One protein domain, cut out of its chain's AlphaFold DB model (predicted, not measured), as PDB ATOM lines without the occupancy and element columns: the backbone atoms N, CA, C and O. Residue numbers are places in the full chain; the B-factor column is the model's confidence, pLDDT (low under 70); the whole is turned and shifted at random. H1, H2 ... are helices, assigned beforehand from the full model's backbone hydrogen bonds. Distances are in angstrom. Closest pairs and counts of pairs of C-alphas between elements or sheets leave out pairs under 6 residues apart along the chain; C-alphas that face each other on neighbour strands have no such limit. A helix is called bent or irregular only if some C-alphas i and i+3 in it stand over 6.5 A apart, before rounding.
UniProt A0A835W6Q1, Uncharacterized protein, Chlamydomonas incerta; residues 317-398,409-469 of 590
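AT A GLANCE: This is residues 317 to 398 and 409 to 469 of the 590 residues of an uncharacterized protein of Chlamydomonas incerta (UniProt A0A835W6Q1). Three pairs of helices make successive layers of a compact body: the H1 and H2 hairpin, H4 beside H5a in the middle, then the H6 and H7 hairpin. H3 and H5b, the second arm of bent H5, lie at one end. The printed part has 143 residues, with seven named helices, H1 to H7 along the chain, and no named strand: all helix. The radius of gyration of the C-alphas is 14.0 A and the spans 44 by 31 by 28 A.

HOW THE PARTS SIT: H1, residues 317 to 333, and H2, residues 338 to 352, form a hairpin at a shallow tilt of 10 degrees; closest C-alphas Ala 332 and Ala 341, 4.3 A. H3, residues 359 to 368, is near H1. H4, residues 380 to 391, touches H1 residues 326 to 333 alone; closest C-alphas Ala 387 and Ala 330, 5.4 A. H5, residues 413 to 439, one helix by its hydrogen bonds, is bent: C-alphas 429 and 432 are 9.4 A apart. Its arm H5a, residues 413 to 429, touches H4 at a shallow tilt of 19 degrees, opposite ways; closest C-alphas Ala 415 and Ala 388, 6.3 A. H5b, residues 432 to 439, only just touches H3, with 3 pairs of C-alphas within 8 A; closest Leu 438 and Ile 367, 6.3 A. H6, residues 450 to 456, touches H4 residues 381 to 385 alone; closest C-alphas Val 450 and Leu 382, 5.4 A. H7, residues 460 to 469, forms a hairpin with H6 and is only just irregular: C-alphas 465 and 468 are 6.7 A apart. Every O i to N i+4 pair is within hydrogen-bond range in H1, H2, H4, H5a, H5b and H6; H3 and H7 each have 4 of 6.

IN THESE COORDINATES: H1 begins at C-alpha 317 (364.635, 264.927, 141.378) and measures 24.2 A from first to last C-alpha; H5a measures 24.3 A. H7 ends at C-alpha 469 (392.321, 255.636, 125.179).

THE WHOLE: Residues 399 to 408 are not printed; C-alphas 398 and 409 are 11.2 A apart across the cut. The H3 to H4 link is long, 11 residues. The pLDDT is under 70 at residues 359 to 360, 372, 374 to 375, 396 to 398 and 409.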
ATOM      1  N   ARG A 317     363.472 264.060 141.585       82.69
ATOM      2  CA  ARG A 317     364.635 264.927 141.378       82.69
ATOM      3  C   ARG A 317     365.620 264.340 140.371       82.69
ATOM      4  O   ARG A 317     366.051 265.053 139.472       82.69
ATOM      5  N   GLU A 318     365.915 263.043 140.458       82.06
ATOM      6  CA  GLU A 318     366.777 262.360 139.483       82.06
ATOM      7  C   GLU A 318     366.218 262.451 138.057       82.06
ATOM      8  O   GLU A 318     366.956 262.744 137.118       82.06
ATOM      9  N   ARG A 319     364.898 262.281 137.884       83.69
ATOM     10  CA  ARG A 319     364.239 262.464 136.580       83.69
ATOM     11  C   ARG A 319     364.333 263.902 136.067       83.69
ATOM     12  O   ARG A 319     364.486 264.105 134.865       83.69
ATOM     13  N   GLN A 320     364.230 264.895 136.946       86.38
ATOM     14  CA  GLN A 320     364.359 266.299 136.558       86.38
ATOM     15  C   GLN A 320     365.791 266.630 136.116       86.38
ATOM     16  O   GLN A 320     365.969 267.235 135.056       86.38
ATOM     17  N   ASP A 321     366.792 266.188 136.879       84.38
ATOM     18  CA  ASP A 321     368.214 266.350 136.551       84.38
ATOM     19  C   ASP A 321     368.544 265.684 135.209       84.38
ATOM     20  O   ASP A 321     369.223 266.267 134.364       84.38
ATOM     21  N   ALA A 322     367.999 264.490 134.977       85.94
ATOM     22  CA  ALA A 322     368.124 263.763 133.723       85.94
ATOM     23  C   ALA A 322     367.557 264.525 132.520       85.94
ATOM     24  O   ALA A 322     368.227 264.678 131.501       85.94
ATOM     25  N   GLN A 323     366.324 265.024 132.636       89.25
ATOM     26  CA  GLN A 323     365.672 265.791 131.573       89.25
ATOM     27  C   GLN A 323     366.388 267.109 131.291       89.25
ATOM     28  O   GLN A 323     366.495 267.520 130.137       89.25
ATOM     29  N   TRP A 324     366.872 267.777 132.338       92.25
ATOM     30  CA  TRP A 324     367.701 268.963 132.186       92.25
ATOM     31  C   TRP A 324     369.000 268.629 131.448       92.25
ATOM     32  O   TRP A 324     369.305 269.282 130.452       92.25
ATOM     33  N   ALA A 325     369.699 267.565 131.848       91.06
ATOM     34  CA  ALA A 325     370.925 267.144 131.188       91.06
ATOM     35  C   ALA A 325     370.715 266.796 129.710       91.06
ATOM     36  O   ALA A 325     371.496 267.241 128.877       91.06
ATOM     37  N   MET A 326     369.637 266.086 129.362       91.06
ATOM     38  CA  MET A 326     369.299 265.802 127.961       91.06
ATOM     39  C   MET A 326     369.143 267.077 127.130       91.06
ATOM     40  O   MET A 326     369.719 267.168 126.049       91.06
ATOM     41  N   ARG A 327     368.408 268.079 127.635       94.38
ATOM     42  CA  ARG A 327     368.238 269.361 126.930       94.38
ATOM     43  C   ARG A 327     369.568 270.086 126.745       94.38
ATOM     44  O   ARG A 327     369.818 270.628 125.675       94.38
ATOM     45  N   MET A 328     370.426 270.067 127.765       96.50
ATOM     46  CA  MET A 328     371.749 270.685 127.683       96.50
ATOM     47  C   MET A 328     372.666 269.964 126.692       96.50
ATOM     48  O   MET A 328     373.380 270.621 125.942       96.50
ATOM     49  N   VAL A 329     372.633 268.627 126.653       96.50
ATOM     50  CA  VAL A 329     373.386 267.835 125.669       96.50
ATOM     51  C   VAL A 329     372.894 268.126 124.255       96.50
ATOM     52  O   VAL A 329     373.716 268.396 123.388       96.50
ATOM     53  N   ALA A 330     371.577 268.132 124.027       95.88
ATOM     54  CA  ALA A 330     371.003 268.468 122.726       95.88
ATOM     55  C   ALA A 330     371.416 269.879 122.276       95.88
ATOM     56  O   ALA A 330     371.892 270.053 121.159       95.88
ATOM     57  N   GLY A 331     371.332 270.872 123.170       96.69
ATOM     58  CA  GLY A 331     371.782 272.236 122.882       96.69
ATOM     59  C   GLY A 331     373.282 272.336 122.583       96.69
ATOM     60  O   GLY A 331     373.675 273.066 121.680       96.69
ATOM     61  N   ALA A 332     374.122 271.583 123.301       97.00
ATOM     62  CA  ALA A 332     375.561 271.545 123.045       97.00
ATOM     63  C   ALA A 332     375.890 270.900 121.694       97.00
ATOM     64  O   ALA A 332     376.750 271.389 120.970       97.00
ATOM     65  N   VAL A 333     375.208 269.815 121.342       96.88
ATOM     66  CA  VAL A 333     375.446 269.090 120.091       96.88
ATOM     67  C   VAL A 333     374.969 269.872 118.867       96.88
ATOM     68  O   VAL A 333     375.638 269.842 117.839       96.88
ATOM     69  N   SER A 334     373.865 270.609 118.987       96.00
ATOM     70  CA  SER A 334     373.333 271.462 117.917       96.00
ATOM     71  C   SER A 334     374.010 272.835 117.825       96.00
ATOM     72  O   SER A 334     373.568 273.688 117.057       96.00
ATOM     73  N   ALA A 335     375.051 273.093 118.620       95.75
ATOM     74  CA  ALA A 335     375.739 274.374 118.594       95.75
ATOM     75  C   ALA A 335     376.458 274.592 117.244       95.75
ATOM     76  O   ALA A 335     377.036 273.655 116.690       95.75
ATOM     77  N   PRO A 336     376.483 275.832 116.719       93.50
ATOM     78  CA  PRO A 336     376.995 276.116 115.374       93.50
ATOM     79  C   PRO A 336     378.515 275.950 115.249       93.50
ATOM     80  O   PRO A 336     379.037 275.827 114.144       93.50
ATOM     81  N   THR A 337     379.236 275.975 116.372       95.69
ATOM     82  CA  THR A 337     380.690 275.809 116.414       95.69
ATOM     83  C   THR A 337     381.095 274.863 117.535       95.69
ATOM     84  O   THR A 337     380.373 274.669 118.517       95.69
ATOM     85  N   ARG A 338     382.302 274.302 117.414       95.38
ATOM     86  CA  ARG A 338     382.898 273.434 118.435       95.38
ATOM     87  C   ARG A 338     383.059 274.163 119.769       95.38
ATOM     88  O   ARG A 338     382.799 273.589 120.823       95.38
ATOM     89  N   GLU A 339     383.466 275.426 119.733       96.44
ATOM     90  CA  GLU A 339     383.676 276.257 120.918       96.44
ATOM     91  C   GLU A 339     382.348 276.518 121.634       96.44
ATOM     92  O   GLU A 339     382.272 276.388 122.857       96.44
ATOM     93  N   ALA A 340     381.285 276.811 120.875       96.69
ATOM     94  CA  ALA A 340     379.942 276.981 121.416       96.69
ATOM     95  C   ALA A 340     379.405 275.672 122.019       96.69
ATOM     96  O   ALA A 340     378.828 275.697 123.107       96.69
ATOM     97  N   ALA A 341     379.664 274.529 121.372       96.94
ATOM     98  CA  ALA A 341     379.301 273.212 121.892       96.94
ATOM     99  C   ALA A 341     379.961 272.938 123.251       96.94
ATOM    100  O   ALA A 341     379.287 272.598 124.225       96.94
ATOM    101  N   VAL A 342     381.279 273.147 123.348       97.56
ATOM    102  CA  VAL A 342     382.037 272.954 124.594       97.56
ATOM    103  C   VAL A 342     381.587 273.942 125.676       97.56
ATOM    104  O   VAL A 342     381.449 273.551 126.835       97.56
ATOM    105  N   ALA A 343     381.309 275.200 125.324       96.56
ATOM    106  CA  ALA A 343     380.800 276.198 126.263       96.56
ATOM    107  C   ALA A 343     379.426 275.807 126.833       96.56
ATOM    108  O   ALA A 343     379.245 275.819 128.053       96.56
ATOM    109  N   ALA A 344     378.486 275.387 125.984       95.75
ATOM    110  CA  ALA A 344     377.178 274.896 126.416       95.75
ATOM    111  C   ALA A 344     377.304 273.638 127.293       95.75
ATOM    112  O   ALA A 344     376.659 273.522 128.338       95.75
ATOM    113  N   PHE A 345     378.194 272.717 126.925       97.19
ATOM    114  CA  PHE A 345     378.449 271.502 127.695       97.19
ATOM    115  C   PHE A 345     379.124 271.779 129.049       97.19
ATOM    116  O   PHE A 345     378.864 271.086 130.033       97.19
ATOM    117  N   ASN A 346     379.932 272.835 129.161       96.19
ATOM    118  CA  ASN A 346     380.491 273.265 130.442       96.19
ATOM    119  C   ASN A 346     379.413 273.694 131.439       96.19
ATOM    120  O   ASN A 346     379.554 273.409 132.628       96.19
ATOM    121  N   VAL A 347     378.325 274.317 130.977       95.62
ATOM    122  CA  VAL A 347     377.183 274.662 131.839       95.62
ATOM    123  C   VAL A 347     376.549 273.397 132.421       95.62
ATOM    124  O   VAL A 347     376.248 273.349 133.616       95.62
ATOM    125  N   LEU A 348     376.418 272.339 131.613       94.88
ATOM    126  CA  LEU A 348     375.954 271.033 132.083       94.88
ATOM    127  C   LEU A 348     376.871 270.468 133.175       94.88
ATOM    128  O   LEU A 348     376.404 270.144 134.267       94.88
ATOM    129  N   LEU A 349     378.176 270.374 132.905       94.06
ATOM    130  CA  LEU A 349     379.135 269.826 133.869       94.06
ATOM    131  C   LEU A 349     379.151 270.636 135.173       94.06
ATOM    132  O   LEU A 349     379.172 270.059 136.255       94.06
ATOM    133  N   GLN A 350     379.062 271.964 135.093       92.44
ATOM    134  CA  GLN A 350     378.980 272.824 136.275       92.44
ATOM    135  C   GLN A 350     377.710 272.569 137.096       92.44
ATOM    136  O   GLN A 350     377.806 272.460 138.316       92.44
ATOM    137  N   GLY A 351     376.542 272.418 136.464       91.00
ATOM    138  CA  GLY A 351     375.299 272.117 137.187       91.00
ATOM    139  C   GLY A 351     375.246 270.698 137.775       91.00
ATOM    140  O   GLY A 351     374.556 270.455 138.771       91.00
ATOM    141  N   LEU A 352     376.016 269.757 137.217       88.69
ATOM    142  CA  LEU A 352     376.169 268.411 137.776       88.69
ATOM    143  C   LEU A 352     377.128 268.355 138.974       88.69
ATOM    144  O   LEU A 352     377.040 267.407 139.764       88.69
ATOM    145  N   ARG A 353     377.990 269.358 139.186       89.88
ATOM    146  CA  ARG A 353     378.870 269.401 140.365       89.88
ATOM    147  C   ARG A 353     378.050 269.423 141.655       89.88
ATOM    148  O   ARG A 353     377.022 270.089 141.771       89.88
ATOM    149  N   ALA A 354     378.500 268.647 142.639       77.94
ATOM    150  CA  ALA A 354     377.882 268.649 143.956       77.94
ATOM    151  C   ALA A 354     378.109 270.017 144.638       77.94
ATOM    152  O   ALA A 354     379.196 270.583 144.497       77.94
ATOM    153  N   PRO A 355     377.137 270.539 145.413       78.56
ATOM    154  CA  PRO A 355     377.276 271.830 146.098       78.56
ATOM    155  C   PRO A 355     378.465 271.888 147.066       78.56
ATOM    156  O   PRO A 355     378.969 272.964 147.369       78.56
ATOM    157  N   ASP A 356     378.903 270.727 147.560       79.56
ATOM    158  CA  ASP A 356     380.020 270.576 148.492       79.56
ATOM    159  C   ASP A 356     381.402 270.594 147.810       79.56
ATOM    160  O   ASP A 356     382.417 270.480 148.496       79.56
ATOM    161  N   GLY A 357     381.453 270.712 146.477       74.94
ATOM    162  CA  GLY A 357     382.687 270.799 145.695       74.94
ATOM    163  C   GLY A 357     383.545 269.531 145.697       74.94
ATOM    164  O   GLY A 357     384.677 269.569 145.218       74.94
ATOM    165  N   ARG A 358     383.055 268.399 146.230       75.06
ATOM    166  CA  ARG A 358     383.864 267.177 146.350       75.06
ATOM    167  C   ARG A 358     384.003 266.473 144.989       75.06
ATOM    168  O   ARG A 358     383.005 265.959 144.474       75.06
ATOM    169  N   PRO A 359     385.222 266.340 144.432       65.06
ATOM    170  CA  PRO A 359     385.426 265.835 143.070       65.06
ATOM    171  C   PRO A 359     384.932 264.390 142.870       65.06
ATOM    172  O   PRO A 359     384.339 264.076 141.841       65.06
ATOM    173  N   GLY A 360     385.064 263.516 143.876       69.81
ATOM    174  CA  GLY A 360     384.612 262.119 143.779       69.81
ATOM    175  C   GLY A 360     383.090 261.942 143.660       69.81
ATOM    176  O   GLY A 360     382.622 260.990 143.035       69.81
ATOM    177  N   ARG A 361     382.299 262.875 144.211       79.00
ATOM    178  CA  ARG A 361     380.828 262.846 144.111       79.00
ATOM    179  C   ARG A 361     380.338 263.319 142.746       79.00
ATOM    180  O   ARG A 361     379.284 262.872 142.300       79.00
ATOM    181  N   HIS A 362     381.116 264.170 142.077       84.62
ATOM    182  CA  HIS A 362     380.797 264.665 140.743       84.62
ATOM    183  C   HIS A 362     380.771 263.519 139.724       84.62
ATOM    184  O   HIS A 362     379.743 263.293 139.090       84.62
ATOM    185  N   LEU A 363     381.846 262.724 139.644       86.31
ATOM    186  CA  LEU A 363     381.917 261.579 138.730       86.31
ATOM    187  C   LEU A 363     380.824 260.540 139.017       86.31
ATOM    188  O   LEU A 363     380.191 260.049 138.089       86.31
ATOM    189  N   ALA A 364     380.569 260.220 140.290       86.81
ATOM    190  CA  ALA A 364     379.515 259.275 140.656       86.81
ATOM    191  C   ALA A 364     378.130 259.748 140.182       86.81
ATOM    192  O   ALA A 364     377.360 258.950 139.655       86.81
ATOM    193  N   ARG A 365     377.830 261.046 140.310       85.94
ATOM    194  CA  ARG A 365     376.575 261.625 139.815       85.94
ATOM    195  C   ARG A 365     376.483 261.571 138.292       85.94
ATOM    196  O   ARG A 365     375.419 261.248 137.786       85.94
ATOM    197  N   VAL A 366     377.578 261.831 137.576       88.50
ATOM    198  CA  VAL A 366     377.611 261.726 136.108       88.50
ATOM    199  C   VAL A 366     377.442 260.281 135.636       88.50
ATOM    200  O   VAL A 366     376.661 260.034 134.724       88.50
ATOM    201  N   ILE A 367     378.104 259.317 136.279       87.31
ATOM    202  CA  ILE A 367     377.939 257.886 135.974       87.31
ATOM    203  C   ILE A 367     376.502 257.435 136.256       87.31
ATOM    204  O   ILE A 367     375.926 256.672 135.490       87.31
ATOM    205  N   ASN A 368     375.899 257.910 137.342       85.75
ATOM    206  CA  ASN A 368     374.527 257.546 137.695       85.75
ATOM    207  C   ASN A 368     373.471 258.359 136.935       85.75
ATOM    208  O   ASN A 368     372.281 258.068 137.063       85.75
ATOM    209  N   LEU A 369     373.883 259.354 136.143       85.06
ATOM    210  CA  LEU A 369     372.978 260.128 135.314       85.06
ATOM    211  C   LEU A 369     372.390 259.206 134.248       85.06
ATOM    212  O   LEU A 369     373.083 258.691 133.372       85.06
ATOM    213  N   LYS A 370     371.084 259.011 134.350       81.06
ATOM    214  CA  LYS A 370     370.274 258.228 133.427       81.06
ATOM    215  C   LYS A 370     369.239 259.168 132.868       81.06
ATOM    216  O   LYS A 370     368.663 259.915 133.639       81.06
ATOM    217  N   ASN A 371     368.954 259.108 131.578       76.38
ATOM    218  CA  ASN A 371     368.010 259.994 130.879       76.38
ATOM    219  C   ASN A 371     366.541 259.996 131.392       76.38
ATOM    220  O   ASN A 371     365.692 260.678 130.823       76.38
ATOM    221  N   GLY A 372     366.223 259.257 132.460       69.31
ATOM    222  CA  GLY A 372     364.893 259.197 133.069       69.31
ATOM    223  C   GLY A 372     363.865 258.406 132.258       69.31
ATOM    224  O   GLY A 372     362.725 258.269 132.706       69.31
ATOM    225  N   ASP A 373     364.253 257.863 131.102       71.56
ATOM    226  CA  ASP A 373     363.427 256.957 130.317       71.56
ATOM    227  C   ASP A 373     363.474 255.570 130.965       71.56
ATOM    228  O   ASP A 373     364.525 254.930 131.060       71.56
ATOM    229  N   GLY A 374     362.317 255.095 131.431       67.19
ATOM    230  CA  GLY A 374     362.189 253.766 132.029       67.19
ATOM    231  C   GLY A 374     362.531 252.627 131.061       67.19
ATOM    232  O   GLY A 374     362.792 251.519 131.515       67.19
ATOM    233  N   SER A 375     362.542 252.891 129.750       68.38
ATOM    234  CA  SER A 375     362.818 251.899 128.711       68.38
ATOM    235  C   SER A 375     364.254 251.919 128.181       68.38
ATOM    236  O   SER A 375     364.728 250.887 127.714       68.38
ATOM    237  N   ARG A 376     364.961 253.056 128.255       70.75
ATOM    238  CA  ARG A 376     366.322 253.223 127.714       70.75
ATOM    239  C   ARG A 376     367.139 254.166 128.577       70.75
ATOM    240  O   ARG A 376     367.247 255.337 128.255       70.75
ATOM    241  N   GLN A 377     367.762 253.669 129.639       81.44
ATOM    242  CA  GLN A 377     368.633 254.503 130.469       81.44
ATOM    243  C   GLN A 377     370.004 254.664 129.808       81.44
ATOM    244  O   GLN A 377     370.831 253.757 129.871       81.44
ATOM    245  N   LEU A 378     370.222 255.812 129.164       84.75
ATOM    246  CA  LEU A 378     371.495 256.172 128.540       84.75
ATOM    247  C   LEU A 378     372.396 256.918 129.531       84.75
ATOM    248  O   LEU A 378     371.938 257.846 130.201       84.75
ATOM    249  N   GLY A 379     373.673 256.532 129.576       90.19
ATOM    250  CA  GLY A 379     374.727 257.307 130.232       90.19
ATOM    251  C   GLY A 379     375.109 258.562 129.450       90.19
ATOM    252  O   GLY A 379     374.765 258.692 128.275       90.19
ATOM    253  N   LEU A 380     375.862 259.478 130.067       93.31
ATOM    254  CA  LEU A 380     376.163 260.787 129.468       93.31
ATOM    255  C   LEU A 380     376.867 260.694 128.101       93.31
ATOM    256  O   LEU A 380     376.508 261.420 127.178       93.31
ATOM    257  N   MET A 381     377.836 259.788 127.935       95.62
ATOM    258  CA  MET A 381     378.528 259.634 126.646       95.62
ATOM    259  C   MET A 381     377.603 259.102 125.548       95.62
ATOM    260  O   MET A 381     377.655 259.568 124.412       95.62
ATOM    261  N   LEU A 382     376.723 258.157 125.887       94.06
ATOM    262  CA  LEU A 382     375.712 257.652 124.960       94.06
ATOM    263  C   LEU A 382     374.681 258.728 124.623       94.06
ATOM    264  O   LEU A 382     374.296 258.841 123.464       94.06
ATOM    265  N   LEU A 383     374.282 259.550 125.598       93.62
ATOM    266  CA  LEU A 383     373.415 260.706 125.370       93.62
ATOM    267  C   LEU A 383     374.017 261.674 124.353       93.62
ATOM    268  O   LEU A 383     373.308 262.097 123.449       93.62
ATOM    269  N   VAL A 384     375.314 261.981 124.458       96.75
ATOM    270  CA  VAL A 384     376.016 262.834 123.484       96.75
ATOM    271  C   VAL A 384     375.941 262.243 122.074       96.75
ATOM    272  O   VAL A 384     375.574 262.945 121.135       96.75
ATOM    273  N   VAL A 385     376.234 260.948 121.919       96.00
ATOM    274  CA  VAL A 385     376.195 260.289 120.602       96.00
ATOM    275  C   VAL A 385     374.772 260.245 120.042       96.00
ATOM    276  O   VAL A 385     374.561 260.567 118.877       96.00
ATOM    277  N   HIS A 386     373.784 259.879 120.860       93.31
ATOM    278  CA  HIS A 386     372.389 259.808 120.429       93.31
ATOM    279  C   HIS A 386     371.808 261.177 120.079       93.31
ATOM    280  O   HIS A 386     371.109 261.270 119.076       93.31
ATOM    281  N   ALA A 387     372.142 262.230 120.830       94.50
ATOM    282  CA  ALA A 387     371.745 263.593 120.491       94.50
ATOM    283  C   ALA A 387     372.344 264.043 119.148       94.50
ATOM    284  O   ALA A 387     371.663 264.704 118.373       94.50
ATOM    285  N   ALA A 388     373.582 263.640 118.830       95.88
ATOM    286  CA  ALA A 388     374.201 263.954 117.538       95.88
ATOM    287  C   ALA A 388     373.526 263.217 116.385       95.88
ATOM    288  O   ALA A 388     373.239 263.810 115.349       95.88
ATOM    289  N   LEU A 389     373.206 261.939 116.588       93.19
ATOM    290  CA  LEU A 389     372.424 261.169 115.625       93.19
ATOM    291  C   LEU A 389     371.030 261.777 115.422       93.19
ATOM    292  O   LEU A 389     370.555 261.825 114.296       93.19
ATOM    293  N   GLU A 390     370.378 262.248 116.484       92.50
ATOM    294  CA  GLU A 390     369.061 262.888 116.411       92.50
ATOM    295  C   GLU A 390     369.096 264.231 115.678       92.50
ATOM    296  O   GLU A 390     368.260 264.450 114.802       92.50
ATOM    297  N   ALA A 391     370.095 265.075 115.951       92.38
ATOM    298  CA  ALA A 391     370.291 266.349 115.257       92.38
ATOM    299  C   ALA A 391     370.468 266.182 113.734       92.38
ATOM    300  O   ALA A 391     370.073 267.050 112.964       92.38
ATOM    301  N   GLU A 392     371.005 265.040 113.296       91.62
ATOM    302  CA  GLU A 392     371.219 264.688 111.884       91.62
ATOM    303  C   GLU A 392     370.093 263.798 111.304       91.62
ATOM    304  O   GLU A 392     370.159 263.351 110.155       91.62
ATOM    305  N   GLY A 393     369.041 263.512 112.084       89.50
ATOM    306  CA  GLY A 393     367.899 262.698 111.651       89.50
ATOM    307  C   GLY A 393     368.220 261.212 111.425       89.50
ATOM    308  O   GLY A 393     367.641 260.574 110.544       89.50
ATOM    309  N   LEU A 394     369.168 260.654 112.186       85.06
ATOM    310  CA  LEU A 394     369.734 259.304 112.021       85.06
ATOM    311  C   LEU A 394     369.226 258.274 113.038       85.06
ATOM    312  O   LEU A 394     369.830 257.214 113.219       85.06
ATOM    313  N   THR A 395     368.130 258.560 113.739       79.50
ATOM    314  CA  THR A 395     367.624 257.658 114.785       79.50
ATOM    315  C   THR A 395     366.915 256.424 114.203       79.50
ATOM    316  O   THR A 395     366.296 256.478 113.139       79.50
ATOM    317  N   GLU A 396     366.963 255.289 114.923       66.12
ATOM    318  CA  GLU A 396     366.339 254.010 114.502       66.12
ATOM    319  C   GLU A 396     364.852 254.164 114.137       66.12
ATOM    320  O   GLU A 396     364.350 253.482 113.244       66.12
ATOM    321  N   GLN A 397     364.144 255.064 114.824       57.91
ATOM    322  CA  GLN A 397     362.711 255.285 114.638       57.91
ATOM    323  C   GLN A 397     362.400 255.965 113.297       57.91
ATOM    324  O   GLN A 397     361.382 255.662 112.679       57.91
ATOM    325  N   GLN A 398     363.302 256.822 112.809       54.84
ATOM    326  CA  GLN A 398     363.186 257.463 111.498       54.84
ATOM    327  C   GLN A 398     363.570 256.505 110.361       54.84
ATOM    328  O   GLN A 398     362.945 256.532 109.303       54.84
ATOM    329  N   ARG A 409     372.441 257.148 106.205       69.25
ATOM    330  CA  ARG A 409     373.175 258.387 106.415       69.25
ATOM    331  C   ARG A 409     374.089 258.156 107.616       69.25
ATOM    332  O   ARG A 409     373.639 257.675 108.656       69.25
ATOM    333  N   ILE A 410     375.372 258.442 107.442       84.69
ATOM    334  CA  ILE A 410     376.362 258.417 108.521       84.69
ATOM    335  C   ILE A 410     376.401 259.810 109.137       84.69
ATOM    336  O   ILE A 410     376.141 260.801 108.454       84.69
ATOM    337  N   LEU A 411     376.720 259.880 110.425       90.19
ATOM    338  CA  LEU A 411     376.914 261.148 111.111       90.19
ATOM    339  C   LEU A 411     377.980 261.978 110.379       90.19
ATOM    340  O   LEU A 411     379.067 261.462 110.101       90.19
ATOM    341  N   SER A 412     377.674 263.243 110.077       93.12
ATOM    342  CA  SER A 412     378.590 264.122 109.347       93.12
ATOM    343  C   SER A 412     379.933 264.271 110.072       93.12
ATOM    344  O   SER A 412     380.019 264.154 111.300       93.12
ATOM    345  N   ASP A 413     381.004 264.562 109.330       94.00
ATOM    346  CA  ASP A 413     382.330 264.787 109.925       94.00
ATOM    347  C   ASP A 413     382.333 265.949 110.924       94.00
ATOM    348  O   ASP A 413     383.093 265.921 111.900       94.00
ATOM    349  N   ALA A 414     381.481 266.955 110.693       94.38
ATOM    350  CA  ALA A 414     381.272 268.077 111.599       94.38
ATOM    351  C   ALA A 414     380.637 267.608 112.915       94.38
ATOM    352  O   ALA A 414     381.198 267.855 113.984       94.38
ATOM    353  N   ALA A 415     379.537 266.851 112.848       95.50
ATOM    354  CA  ALA A 415     378.869 266.314 114.029       95.50
ATOM    355  C   ALA A 415     379.749 265.307 114.796       95.50
ATOM    356  O   ALA A 415     379.824 265.366 116.024       95.50
ATOM    357  N   GLN A 416     380.510 264.445 114.108       96.81
ATOM    358  CA  GLN A 416     381.525 263.601 114.757       96.81
ATOM    359  C   GLN A 416     382.615 264.439 115.445       96.81
ATOM    360  O   GLN A 416     383.068 264.087 116.534       96.81
ATOM    361  N   GLY A 417     383.020 265.563 114.845       97.06
ATOM    362  CA  GLY A 417     383.947 266.520 115.452       97.06
ATOM    363  C   GLY A 417     383.409 267.139 116.747       97.06
ATOM    364  O   GLY A 417     384.158 267.261 117.716       97.06
ATOM    365  N   VAL A 418     382.113 267.463 116.793       97.62
ATOM    366  CA  VAL A 418     381.438 267.929 118.015       97.62
ATOM    367  C   VAL A 418     381.434 266.832 119.081       97.62
ATOM    368  O   VAL A 418     381.849 267.090 120.207       97.62
ATOM    369  N   VAL A 419     381.067 265.592 118.735       97.88
ATOM    370  CA  VAL A 419     381.107 264.451 119.674       97.88
ATOM    371  C   VAL A 419     382.504 264.276 120.280       97.88
ATOM    372  O   VAL A 419     382.627 264.160 121.500       97.88
ATOM    373  N   VAL A 420     383.561 264.315 119.457       98.38
ATOM    374  CA  VAL A 420     384.953 264.235 119.932       98.38
ATOM    375  C   VAL A 420     385.277 265.374 120.898       98.38
ATOM    376  O   VAL A 420     385.827 265.118 121.965       98.38
ATOM    377  N   ALA A 421     384.889 266.612 120.584       98.06
ATOM    378  CA  ALA A 421     385.140 267.762 121.452       98.06
ATOM    379  C   ALA A 421     384.462 267.632 122.826       98.06
ATOM    380  O   ALA A 421     385.043 267.980 123.856       98.06
ATOM    381  N   LEU A 422     383.239 267.100 122.858       98.25
ATOM    382  CA  LEU A 422     382.534 266.851 124.113       98.25
ATOM    383  C   LEU A 422     383.184 265.706 124.907       98.25
ATOM    384  O   LEU A 422     383.267 265.782 126.133       98.25
ATOM    385  N   PHE A 423     383.704 264.672 124.237       98.31
ATOM    386  CA  PHE A 423     384.453 263.596 124.895       98.31
ATOM    387  C   PHE A 423     385.805 264.057 125.441       98.31
ATOM    388  O   PHE A 423     386.158 263.673 126.554       98.31
ATOM    389  N   GLU A 424     386.536 264.904 124.715       98.19
ATOM    390  CA  GLU A 424     387.747 265.563 125.220       98.19
ATOM    391  C   GLU A 424     387.439 266.340 126.490       98.19
ATOM    392  O   GLU A 424     388.125 266.180 127.495       98.19
ATOM    393  N   ARG A 425     386.329 267.084 126.501       97.50
ATOM    394  CA  ARG A 425     385.944 267.830 127.693       97.50
ATOM    395  C   ARG A 425     385.620 266.927 128.887       97.50
ATOM    396  O   ARG A 425     385.957 267.279 130.017       97.50
ATOM    397  N   LEU A 426     384.997 265.767 128.661       97.00
ATOM    398  CA  LEU A 426     384.786 264.755 129.707       97.00
ATOM    399  C   LEU A 426     386.107 264.159 130.205       97.00
ATOM    400  O   LEU A 426     386.266 263.952 131.407       97.00
ATOM    401  N   LEU A 427     387.048 263.887 129.299       96.88
ATOM    402  CA  LEU A 427     388.381 263.402 129.649       96.88
ATOM    403  C   LEU A 427     389.134 264.428 130.505       96.88
ATOM    404  O   LEU A 427     389.704 264.051 131.527       96.88
ATOM    405  N   ASP A 428     389.072 265.708 130.148       96.31
ATOM    406  CA  ASP A 428     389.692 266.795 130.910       96.31
ATOM    407  C   ASP A 428     389.052 266.973 132.295       96.31
ATOM    408  O   ASP A 428     389.744 267.237 133.275       96.31
ATOM    409  N   GLU A 429     387.726 266.843 132.397       95.31
ATOM    410  CA  GLU A 429     387.002 267.018 133.662       95.31
ATOM    411  C   GLU A 429     387.226 265.858 134.642       95.31
ATOM    412  O   GLU A 429     387.291 266.080 135.852       95.31
ATOM    413  N   PHE A 430     387.326 264.620 134.147       95.12
ATOM    414  CA  PHE A 430     387.333 263.418 134.992       95.12
ATOM    415  C   PHE A 430     388.655 262.639 134.988       95.12
ATOM    416  O   PHE A 430     388.790 261.656 135.726       95.12
ATOM    417  N   GLY A 431     389.627 263.057 134.176       95.69
ATOM    418  CA  GLY A 431     390.880 262.345 133.956       95.69
ATOM    419  C   GLY A 431     390.686 260.978 133.289       95.69
ATOM    420  O   GLY A 431     389.570 260.506 133.065       95.69
ATOM    421  N   ALA A 432     391.795 260.294 132.997       95.50
ATOM    422  CA  ALA A 432     391.776 259.015 132.280       95.50
ATOM    423  C   ALA A 432     390.960 257.923 133.001       95.50
ATOM    424  O   ALA A 432     390.160 257.228 132.377       95.50
ATOM    425  N   ALA A 433     391.109 257.797 134.325       92.88
ATOM    426  CA  ALA A 433     390.398 256.784 135.107       92.88
ATOM    427  C   ALA A 433     388.878 257.031 135.142       92.88
ATOM    428  O   ALA A 433     388.090 256.097 134.981       92.88
ATOM    429  N   GLY A 434     388.453 258.287 135.319       94.12
ATOM    430  CA  GLY A 434     387.036 258.645 135.289       94.12
ATOM    431  C   GLY A 434     386.434 258.479 133.896       94.12
ATOM    432  O   GLY A 434     385.363 257.892 133.755       94.12
ATOM    433  N   PHE A 435     387.166 258.894 132.862       95.81
ATOM    434  CA  PHE A 435     386.767 258.719 131.469       95.81
ATOM    435  C   PHE A 435     386.602 257.242 131.083       95.81
ATOM    436  O   PHE A 435     385.599 256.875 130.471       95.81
ATOM    437  N   LYS A 436     387.519 256.364 131.514       94.62
ATOM    438  CA  LYS A 436     387.399 254.909 131.321       94.62
ATOM    439  C   LYS A 436     386.103 254.363 131.927       94.62
ATOM    440  O   LYS A 436     385.403 253.587 131.280       94.62
ATOM    441  N   ARG A 437     385.737 254.800 133.139       93.94
ATOM    442  CA  ARG A 437     384.468 254.398 133.774       93.94
ATOM    443  C   ARG A 437     383.246 254.859 132.980       93.94
ATOM    444  O   ARG A 437     382.290 254.100 132.876       93.94
ATOM    445  N   LEU A 438     383.286 256.062 132.405       94.69
ATOM    446  CA  LEU A 438     382.219 256.557 131.528       94.69
ATOM    447  C   LEU A 438     382.123 255.739 130.232       94.69
ATOM    448  O   LEU A 438     381.022 255.424 129.792       94.69
ATOM    449  N   CYS A 439     383.253 255.327 129.654       94.88
ATOM    450  CA  CYS A 439     383.271 254.506 128.439       94.88
ATOM    451  C   CYS A 439     382.689 253.102 128.649       94.88
ATOM    452  O   CYS A 439     382.101 252.539 127.728       94.88
ATOM    453  N   LEU A 440     382.849 252.542 129.851       93.25
ATOM    454  CA  LEU A 440     382.300 251.239 130.240       93.25
ATOM    455  C   LEU A 440     380.837 251.312 130.691       93.25
ATOM    456  O   LEU A 440     380.229 250.275 130.955       93.25
ATOM    457  N   GLN A 441     380.261 252.511 130.783       92.00
ATOM    458  CA  GLN A 441     378.854 252.657 131.108       92.00
ATOM    459  C   GLN A 441     378.004 252.083 129.970       92.00
ATOM    460  O   GLN A 441     378.000 252.595 128.849       92.00
ATOM    461  N   ALA A 442     377.287 251.013 130.289       88.25
ATOM    462  CA  ALA A 442     376.362 250.357 129.387       88.25
ATOM    463  C   ALA A 442     374.962 250.984 129.507       88.25
ATOM    464  O   ALA A 442     374.556 251.386 130.605       88.25
ATOM    465  N   ASP A 443     374.216 251.070 128.404       85.88
ATOM    466  CA  ASP A 443     372.788 251.368 128.493       85.88
ATOM    467  C   ASP A 443     372.028 250.231 129.186       85.88
ATOM    468  O   ASP A 443     372.454 249.082 129.212       85.88
ATOM    469  N   PHE A 444     370.880 250.536 129.780       79.00
ATOM    470  CA  PHE A 444     370.132 249.508 130.511       79.00
ATOM    471  C   PHE A 444     369.359 248.544 129.596       79.00
ATOM    472  O   PHE A 444     369.003 247.448 130.012       79.00
ATOM    473  N   ALA A 445     369.054 248.962 128.365       78.62
ATOM    474  CA  ALA A 445     368.136 248.236 127.489       78.62
ATOM    475  C   ALA A 445     368.820 247.139 126.668       78.62
ATOM    476  O   ALA A 445     368.202 246.127 126.358       78.62
ATOM    477  N   ARG A 446     370.061 247.379 126.251       80.62
ATOM    478  CA  ARG A 446     370.854 246.508 125.379       80.62
ATOM    479  C   ARG A 446     372.215 246.191 125.986       80.62
ATOM    480  O   ARG A 446     372.894 245.297 125.486       80.62
ATOM    481  N   MET A 447     372.601 246.874 127.064       87.62
ATOM    482  CA  MET A 447     373.954 246.864 127.613       87.62
ATOM    483  C   MET A 447     374.991 247.345 126.589       87.62
ATOM    484  O   MET A 447     376.146 246.925 126.619       87.62
ATOM    485  N   ASP A 448     374.591 248.237 125.677       91.25
ATOM    486  CA  ASP A 448     375.526 248.849 124.735       91.25
ATOM    487  C   ASP A 448     376.404 249.856 125.479       91.25
ATOM    488  O   ASP A 448     375.902 250.773 126.125       91.25
ATOM    489  N   THR A 449     377.724 249.722 125.366       96.00
ATOM    490  CA  THR A 449     378.650 250.790 125.774       96.00
ATOM    491  C   THR A 449     378.758 251.858 124.686       96.00
ATOM    492  O   THR A 449     378.342 251.648 123.543       96.00
ATOM    493  N   VAL A 450     379.391 252.998 124.987       96.62
ATOM    494  CA  VAL A 450     379.649 254.029 123.964       96.62
ATOM    495  C   VAL A 450     380.408 253.475 122.754       96.62
ATOM    496  O   VAL A 450     380.130 253.865 121.619       96.62
ATOM    497  N   LEU A 451     381.314 252.515 122.975       97.69
ATOM    498  CA  LEU A 451     382.072 251.881 121.904       97.69
ATOM    499  C   LEU A 451     381.162 251.044 120.989       97.69
ATOM    500  O   LEU A 451     381.288 251.147 119.771       97.69
ATOM    501  N   HIS A 452     380.198 250.298 121.543       97.06
ATOM    502  CA  HIS A 452     379.202 249.566 120.748       97.06
ATOM    503  C   HIS A 452     378.404 250.510 119.848       97.06
ATOM    504  O   HIS A 452     378.234 250.242 118.659       97.06
ATOM    505  N   THR A 453     377.952 251.641 120.391       94.81
ATOM    506  CA  THR A 453     377.196 252.644 119.634       94.81
ATOM    507  C   THR A 453     378.047 253.266 118.530       94.81
ATOM    508  O   THR A 453     377.599 253.335 117.387       94.81
ATOM    509  N   CYS A 454     379.304 253.626 118.809       96.62
ATOM    510  CA  CYS A 454     380.214 254.136 117.778       96.62
ATOM    511  C   CYS A 454     380.445 253.118 116.649       96.62
ATOM    512  O   CYS A 454     380.494 253.504 115.485       96.62
ATOM    513  N   CYS A 455     380.530 251.825 116.977       96.75
ATOM    514  CA  CYS A 455     380.668 250.749 115.995       96.75
ATOM    515  C   CYS A 455     379.396 250.563 115.160       96.75
ATOM    516  O   CYS A 455     379.467 250.495 113.937       96.75
ATOM    517  N   ARG A 456     378.222 250.550 115.807       93.12
ATOM    518  CA  ARG A 456     376.913 250.399 115.149       93.12
ATOM    519  C   ARG A 456     376.671 251.467 114.087       93.12
ATOM    520  O   ARG A 456     376.125 251.158 113.032       93.12
ATOM    521  N   TYR A 457     377.054 252.704 114.391       93.00
ATOM    522  CA  TYR A 457     376.872 253.856 113.509       93.00
ATOM    523  C   TYR A 457     378.134 254.207 112.709       93.00
ATOM    524  O   TYR A 457     378.161 255.242 112.046       93.00
ATOM    525  N   THR A 458     379.172 253.361 112.754       95.00
ATOM    526  CA  THR A 458     380.436 253.540 112.016       95.00
ATOM    527  C   THR A 458     381.021 254.947 112.157       95.00
ATOM    528  O   THR A 458     381.389 255.588 111.176       95.00
ATOM    529  N   LEU A 459     381.090 255.450 113.393       96.12
ATOM    530  CA  LEU A 459     381.607 256.784 113.708       96.12
ATOM    531  C   LEU A 459     383.142 256.785 113.645       96.12
ATOM    532  O   LEU A 459     383.811 256.879 114.672       96.12
ATOM    533  N   LEU A 460     383.707 256.599 112.448       97.00
ATOM    534  CA  LEU A 460     385.134 256.323 112.247       97.00
ATOM    535  C   LEU A 460     386.045 257.389 112.873       97.00
ATOM    536  O   LEU A 460     387.033 257.027 113.507       97.00
ATOM    537  N   ARG A 461     385.681 258.676 112.787       97.62
ATOM    538  CA  ARG A 461     386.449 259.770 113.401       97.62
ATOM    539  C   ARG A 461     386.407 259.704 114.927       97.62
ATOM    540  O   ARG A 461     387.415 259.951 115.586       97.62
ATOM    541  N   VAL A 462     385.250 259.358 115.493       98.19
ATOM    542  CA  VAL A 462     385.112 259.152 116.942       98.19
ATOM    543  C   VAL A 462     385.923 257.931 117.376       98.19
ATOM    544  O   VAL A 462     386.612 258.001 118.388       98.19
ATOM    545  N   LEU A 463     385.900 256.838 116.604       98.44
ATOM    546  CA  LEU A 463     386.680 255.626 116.874       98.44
ATOM    547  C   LEU A 463     388.191 255.887 116.836       98.44
ATOM    548  O   LEU A 463     388.893 255.424 117.734       98.44
ATOM    549  N   ASP A 464     388.680 256.665 115.867       98.44
ATOM    550  CA  ASP A 464     390.098 257.046 115.766       98.44
ATOM    551  C   ASP A 464     390.594 257.793 117.002       98.44
ATOM    552  O   ASP A 464     391.704 257.560 117.485       98.44
ATOM    553  N   TRP A 465     389.754 258.662 117.561       98.44
ATOM    554  CA  TRP A 465     390.078 259.361 118.796       98.44
ATOM    555  C   TRP A 465     389.880 258.472 120.038       98.44
ATOM    556  O   TRP A 465     390.685 258.510 120.969       98.44
ATOM    557  N   LEU A 466     388.832 257.650 120.075       98.31
ATOM    558  CA  LEU A 466     388.434 256.903 121.267       98.31
ATOM    559  C   LEU A 466     389.332 255.684 121.530       98.31
ATOM    560  O   LEU A 466     389.784 255.494 122.657       98.31
ATOM    561  N   LEU A 467     389.623 254.868 120.513       98.19
ATOM    562  CA  LEU A 467     390.289 253.567 120.680       98.19
ATOM    563  C   LEU A 467     391.669 253.624 121.360       98.19
ATOM    564  O   LEU A 467     391.901 252.793 122.242       98.19
ATOM    565  N   PRO A 468     392.569 254.584 121.059       97.94
ATOM    566  CA  PRO A 468     393.861 254.687 121.747       97.94
ATOM    567  C   PRO A 468     393.754 254.882 123.268       97.94
ATOM    568  O   PRO A 468     394.713 254.612 123.988       97.94
ATOM    569  N   ARG A 469     392.596 255.341 123.761       97.12
ATOM    570  CA  ARG A 469     392.321 255.636 125.179       97.12
ATOM    571  C   ARG A 469     391.611 254.489 125.905       97.12
ATOM    572  O   ARG A 469     391.382 254.586 127.108       97.12
TER     573      ARG A 469